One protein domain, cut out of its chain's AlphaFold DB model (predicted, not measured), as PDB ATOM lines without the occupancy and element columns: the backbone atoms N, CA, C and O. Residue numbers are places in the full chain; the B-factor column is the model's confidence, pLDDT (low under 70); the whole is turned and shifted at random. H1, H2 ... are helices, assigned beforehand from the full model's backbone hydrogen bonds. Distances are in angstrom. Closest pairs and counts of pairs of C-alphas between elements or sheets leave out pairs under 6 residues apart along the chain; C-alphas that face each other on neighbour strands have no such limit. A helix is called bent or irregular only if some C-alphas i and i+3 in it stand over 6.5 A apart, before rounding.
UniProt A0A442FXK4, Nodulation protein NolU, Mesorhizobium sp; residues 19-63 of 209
ATOM      1  N   GLY A  19     194.096 197.257 129.251       64.06
ATOM      2  CA  GLY A  19     194.712 197.070 127.938       64.06
ATOM      3  C   GLY A  19     195.636 195.853 127.838       64.06
ATOM      4  O   GLY A  19     195.640 195.176 126.817       64.06
ATOM      5  N   ALA A  20     196.370 195.518 128.906       67.62
ATOM      6  CA  ALA A  20     197.200 194.310 128.947       67.62
ATOM      7  C   ALA A  20     196.326 193.043 128.952       67.62
ATOM      8  O   ALA A  20     196.607 192.068 128.255       67.62
ATOM      9  N   SER A  21     195.217 193.086 129.696       74.75
ATOM     10  CA  SER A  21     194.239 191.998 129.724       74.75
ATOM     11  C   SER A  21     193.569 191.774 128.370       74.75
ATOM     12  O   SER A  21     193.444 190.633 127.933       74.75
ATOM     13  N   GLU A  22     193.169 192.847 127.691       79.12
ATOM     14  CA  GLU A  22     192.567 192.780 126.356       79.12
ATOM     15  C   GLU A  22     193.551 192.227 125.315       79.12
ATOM     16  O   GLU A  22     193.190 191.364 124.514       79.12
ATOM     17  N   LEU A  23     194.812 192.670 125.357       81.38
ATOM     18  CA  LEU A  23     195.847 192.228 124.424       81.38
ATOM     19  C   LEU A  23     196.106 190.720 124.534       81.38
ATOM     20  O   LEU A  23     196.074 190.007 123.534       81.38
ATOM     21  N   ALA A  24     196.311 190.223 125.756       85.69
ATOM     22  CA  ALA A  24     196.541 188.801 126.006       85.69
ATOM     23  C   ALA A  24     195.329 187.935 125.620       85.69
ATOM     24  O   ALA A  24     195.490 186.853 125.049       85.69
ATOM     25  N   ALA A  25     194.119 188.417 125.918       86.06
ATOM     26  CA  ALA A  25     192.885 187.687 125.649       86.06
ATOM     27  C   ALA A  25     192.534 187.636 124.154       86.06
ATOM     28  O   ALA A  25     191.932 186.664 123.706       86.06
ATOM     29  N   SER A  26     192.895 188.671 123.390       86.38
ATOM     30  CA  SER A  26     192.551 188.780 121.966       86.38
ATOM     31  C   SER A  26     193.646 188.296 121.012       86.38
ATOM     32  O   SER A  26     193.368 188.101 119.831       86.38
ATOM     33  N   ALA A  27     194.873 188.081 121.497       90.38
ATOM     34  CA  ALA A  27     195.976 187.610 120.670       90.38
ATOM     35  C   ALA A  27     195.654 186.278 119.968       90.38
ATOM     36  O   ALA A  27     195.042 185.374 120.540       90.38
ATOM     37  N   HIS A  28     196.100 186.121 118.727       92.50
ATOM     38  CA  HIS A  28     195.931 184.877 117.995       92.50
ATOM     39  C   HIS A  28     196.786 183.768 118.638       92.50
ATOM     40  O   HIS A  28     197.957 184.014 118.951       92.50
ATOM     41  N   PRO A  29     196.278 182.529 118.799       91.06
ATOM     42  CA  PRO A  29     197.016 181.456 119.469       91.06
ATOM     43  C   PRO A  29     198.411 181.198 118.889       91.06
ATOM     44  O   PRO A  29     199.351 180.967 119.642       91.06
ATOM     45  N   THR A  30     198.588 181.307 117.569       91.81
ATOM     46  CA  THR A  30     199.911 181.119 116.939       91.81
ATOM     47  C   THR A  30     200.941 182.146 117.414       91.81
ATOM     48  O   THR A  30     202.107 181.800 117.549       91.81
ATOM     49  N   ARG A  31     200.530 183.379 117.749       91.31
ATOM     50  CA  ARG A  31     201.432 184.406 118.306       91.31
ATOM     51  C   ARG A  31     201.949 184.010 119.677       91.31
ATOM     52  O   ARG A  31     203.123 184.190 119.981       91.31
ATOM     53  N   LEU A  32     201.063 183.457 120.500       90.31
ATOM     54  CA  LEU A  32     201.423 182.953 121.818       90.31
ATOM     55  C   LEU A  32     202.321 181.722 121.711       90.31
ATOM     56  O   LEU A  32     203.308 181.641 122.434       90.31
ATOM     57  N   ALA A  33     202.021 180.802 120.789       92.06
ATOM     58  CA  ALA A  33     202.861 179.636 120.523       92.06
ATOM     59  C   ALA A  33     204.284 180.058 120.131       92.06
ATOM     60  O   ALA A  33     205.245 179.591 120.730       92.06
ATOM     61  N   ALA A  34     204.417 181.009 119.202       90.50
ATOM     62  CA  ALA A  34     205.705 181.510 118.730       90.50
ATOM     63  C   ALA A  34     206.574 182.121 119.842       90.50
ATOM     64  O   ALA A  34     207.798 182.027 119.797       90.50
ATOM     65  N   ARG A  35     205.949 182.743 120.852       89.62
ATOM     66  CA  ARG A  35     206.658 183.375 121.977       89.62
ATOM     67  C   ARG A  35     206.882 182.453 123.176       89.62
ATOM     68  O   ARG A  35     207.779 182.722 123.969       89.62
ATOM     69  N   LEU A  36     206.065 181.414 123.339       90.69
ATOM     70  CA  LEU A  36     206.159 180.455 124.442       90.69
ATOM     71  C   LEU A  36     206.912 179.193 124.017       90.69
ATOM     72  O   LEU A  36     208.030 178.953 124.461       90.69
ATOM     73  N   ASP A  37     206.260 178.382 123.192       90.56
ATOM     74  CA  ASP A  37     206.765 177.134 122.634       90.56
ATOM     75  C   ASP A  37     205.850 176.735 121.451       90.56
ATOM     76  O   ASP A  37     204.648 176.507 121.660       90.56
ATOM     77  N   PRO A  38     206.384 176.638 120.216       90.06
ATOM     78  CA  PRO A  38     205.621 176.239 119.033       90.06
ATOM     79  C   PRO A  38     204.965 174.853 119.126       90.06
ATOM     80  O   PRO A  38     204.036 174.574 118.369       90.06
ATOM     81  N   ALA A  39     205.422 173.976 120.028       92.62
ATOM     82  CA  ALA A  39     204.844 172.648 120.236       92.62
ATOM     83  C   ALA A  39     203.553 172.664 121.080       92.62
ATOM     84  O   ALA A  39     202.883 171.632 121.208       92.62
ATOM     85  N   LEU A  40     203.183 173.806 121.673       92.56
ATOM     86  CA  LEU A  40     201.971 173.914 122.481       92.56
ATOM     87  C   LEU A  40     200.710 173.750 121.629       92.56
ATOM     88  O   LEU A  40     200.522 174.396 120.602       92.56
ATOM     89  N   SER A  41     199.789 172.918 122.118       92.69
ATOM     90  CA  SER A  41     198.485 172.750 121.478       92.69
ATOM     91  C   SER A  41     197.644 174.031 121.553       92.69
ATOM     92  O   SER A  41     197.699 174.774 122.540       92.69
ATOM     93  N   ALA A  42     196.781 174.236 120.556       88.50
ATOM     94  CA  ALA A  42     195.815 175.334 120.549       88.50
ATOM     95  C   ALA A  42     194.919 175.339 121.803       88.50
ATOM     96  O   ALA A  42     194.623 176.399 122.349       88.50
ATOM     97  N   GLU A  43     194.532 174.164 122.313       92.06
ATOM     98  CA  GLU A  43     193.715 174.055 123.526       92.06
ATOM     99  C   GLU A  43     194.453 174.590 124.762       92.06
ATOM    100  O   GLU A  43     193.871 175.317 125.572       92.06
ATOM    101  N   THR A  44     195.742 174.267 124.901       94.31
ATOM    102  CA  THR A  44     196.579 174.786 125.989       94.31
ATOM    103  C   THR A  44     196.686 176.303 125.908       94.31
ATOM    104  O   THR A  44     196.488 176.979 126.916       94.31
ATOM    105  N   LEU A  45     196.938 176.844 124.716       93.00
ATOM    106  CA  LEU A  45     197.056 178.288 124.499       93.00
ATOM    107  C   LEU A  45     195.754 179.009 124.871       93.00
ATOM    108  O   LEU A  45     195.786 179.962 125.646       93.00
ATOM    109  N   VAL A  46     194.598 178.480 124.457       90.38
ATOM    110  CA  VAL A  46     193.284 179.021 124.844       90.38
ATOM    111  C   VAL A  46     193.064 178.960 126.362       90.38
ATOM    112  O   VAL A  46     192.507 179.893 126.942       90.38
ATOM    113  N   LYS A  47     193.498 177.891 127.043       92.62
ATOM    114  CA  LYS A  47     193.421 177.811 128.516       92.62
ATOM    115  C   LYS A  47     194.282 178.881 129.189       92.62
ATOM    116  O   LYS A  47     193.826 179.485 130.160       92.62
ATOM    117  N   LEU A  48     195.484 179.139 128.670       91.56
ATOM    118  CA  LEU A  48     196.358 180.205 129.165       91.56
ATOM    119  C   LEU A  48     195.713 181.586 128.967       91.56
ATOM    120  O   LEU A  48     195.681 182.372 129.912       91.56
ATOM    121  N   GLN A  49     195.116 181.839 127.798       90.62
ATOM    122  CA  GLN A  49     194.414 183.093 127.478       90.62
ATOM    123  C   GLN A  49     193.140 183.334 128.282       90.62
ATOM    124  O   GLN A  49     192.704 184.468 128.410       90.62
ATOM    125  N   LYS A  50     192.503 182.284 128.805       90.12
ATOM    126  CA  LYS A  50     191.336 182.423 129.690       90.12
ATOM    127  C   LYS A  50     191.732 182.686 131.143       90.12
ATOM    128  O   LYS A  50     190.877 183.021 131.964       90.12
ATOM    129  N   CYS A  51     193.002 182.498 131.493       91.56
ATOM    130  CA  CYS A  51     193.478 182.686 132.851       91.56
ATOM    131  C   CYS A  51     193.856 184.153 133.084       91.56
ATOM    132  O   CYS A  51     194.999 184.548 132.857       91.56
ATOM    133  N   SER A  52     192.924 184.938 133.630       87.56
ATOM    134  CA  SER A  52     193.115 186.373 133.914       87.56
ATOM    135  C   SER A  52     194.375 186.692 134.724       87.56
ATOM    136  O   SER A  52     195.032 187.704 134.490       87.56
ATOM    137  N   ARG A  53     194.770 185.794 135.633       90.31
ATOM    138  CA  ARG A  53     196.000 185.919 136.429       90.31
ATOM    139  C   ARG A  53     197.277 185.898 135.577       90.31
ATOM    140  O   ARG A  53     198.289 186.444 136.000       90.31
ATOM    141  N   LEU A  54     197.248 185.261 134.406       90.25
ATOM    142  CA  LEU A  54     198.385 185.201 133.487       90.25
ATOM    143  C   LEU A  54     198.427 186.381 132.516       90.25
ATOM    144  O   LEU A  54     199.477 186.623 131.929       90.25
ATOM    145  N   HIS A  55     197.338 187.138 132.361       88.56
ATOM    146  CA  HIS A  55     197.258 188.186 131.346       88.56
ATOM    147  C   HIS A  55     198.377 189.232 131.421       88.56
ATOM    148  O   HIS A  55     198.922 189.536 130.365       88.56
ATOM    149  N   PRO A  56     198.795 189.744 132.600       85.25
ATOM    150  CA  PRO A  56     199.906 190.693 132.652       85.25
ATOM    151  C   PRO A  56     201.197 190.109 132.068       85.25
ATOM    152  O   PRO A  56     201.875 190.766 131.288       85.25
ATOM    153  N   ARG A  57     201.498 188.839 132.368       87.88
ATOM    154  CA  ARG A  57     202.695 188.149 131.861       87.88
ATOM    155  C   ARG A  57     202.603 187.821 130.381       87.88
ATOM    156  O   ARG A  57     203.592 187.936 129.669       87.88
ATOM    157  N   LEU A  58     201.424 187.419 129.915       89.44
ATOM    158  CA  LEU A  58     201.191 187.180 128.494       89.44
ATOM    159  C   LEU A  58     201.287 188.486 127.698       89.44
ATOM    160  O   LEU A  58     201.868 188.494 126.622       89.44
ATOM    161  N   ALA A  59     200.779 189.596 128.235       85.62
ATOM    162  CA  ALA A  59     200.893 190.907 127.610       85.62
ATOM    163  C   ALA A  59     202.342 191.404 127.562       85.62
ATOM    164  O   ALA A  59     202.761 191.901 126.524       85.62
ATOM    165  N   GLU A  60     203.113 191.225 128.640       84.94
ATOM    166  CA  GLU A  60     204.559 191.495 128.651       84.94
ATOM    167  C   GLU A  60     205.294 190.664 127.589       84.94
ATOM    168  O   GLU A  60     206.122 191.197 126.864       84.94
ATOM    169  N   LEU A  61     204.964 189.374 127.460       87.88
ATOM    170  CA  LEU A  61     205.583 188.477 126.480       87.88
ATOM    171  C   LEU A  61     205.247 188.849 125.023       87.88
ATOM    172  O   LEU A  61     206.059 188.646 124.120       87.88
ATOM    173  N   LEU A  62     204.023 189.329 124.789       85.62
ATOM    174  CA  LEU A  62     203.535 189.735 123.470       85.62
ATOM    175  C   LEU A  62     203.947 191.166 123.101       85.62
ATOM    176  O   LEU A  62     204.012 191.494 121.915       85.62
ATOM    177  N   GLY A  63     204.195 192.016 124.097       75.44
ATOM    178  CA  GLY A  63     204.737 193.351 123.908       75.44
ATOM    179  C   GLY A  63     206.163 193.281 123.364       75.44
ATOM    180  O   GLY A  63     206.974 192.478 123.812       75.44
TER     181      GLY A  63
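Overview. This is residues 19 to 63 of the 209 residues of the protein "Nodulation protein NolU" of Mesorhizobium sp (UniProt A0A442FXK4). A small compact cluster of four short helices: H1 and H3 lie roughly end to end along the longest axis, their last residues near each other, while H2 and H4 lead away from this line on the same side and come together near their own last residues as a V. H4 packs across H1 at nearly a right angle, and H2 begins beside H3. The printed part has 45 residues with four named helices, in the order H1, H2, H3, H4, and no named strand; the class is all helix. It is compact, with a radius of gyration of the C-alphas of 9.2 A, and its C-alphas span 27 by 18 by 14 A.

Arrangement. H4, residues 52 to 62, is the hub, touching three other helices. It touches H1, residues 19 to 26, about perpendicular at 89 degrees, with 15 pairs of C-alphas within 8 A; the closest C-alphas, of Ala 24 and Ala 59, are 5.1 A apart. H4 also touches H2, residues 29 to 36, about perpendicular at 75 degrees, the closest C-alphas being those of Arg 35 and Leu 61 at 6.9 A. H4 and H3, residues 42 to 49, only just touch, with 3 pairs of C-alphas within 8 A, and touch only at the corner by their link; the closest C-alphas, of Leu 48 and Leu 54, are 6.9 A apart. H2 and H3 touch, about perpendicular at 75 degrees, with the closest C-alphas, of Pro 29 and Leu 45, 5.9 A apart. H1 and H3 are close but not clearly touching: they run opposite ways at a shallow tilt of 18 degrees, and their closest C-alphas, of Ala 25 and Gln 49, are 5.2 A apart. H1 and H2 are apart. In H1, H2 and H3 every O i to N i+4 pair is within hydrogen-bond range; in H4, 5 of 7 are.

Along the chain. H4, the longest helix, runs 15.1 A from C-alpha 52 at (193.115, 186.373, 133.914) to C-alpha 62 at (203.535, 189.735, 123.470). It is irregular: C-alphas 53 and 56 are 7.2 A apart. H1 begins at C-alpha 19 at (194.712, 197.070, 127.938) and measures 10.4 A from first to last C-alpha. H2 and H3 each measure 10.5 A.

Size, cuts and confidence. The C-alphas farthest apart, of Gly 19 and Ala 39, are 27.5 A apart, and the outline is only just rounded. The printed part has no cut, and its links, H1 to H2, H2 to H3 and H3 to H4, are tight. The mean pLDDT of the printed part is 87.7; residues 19 to 20 are under 70.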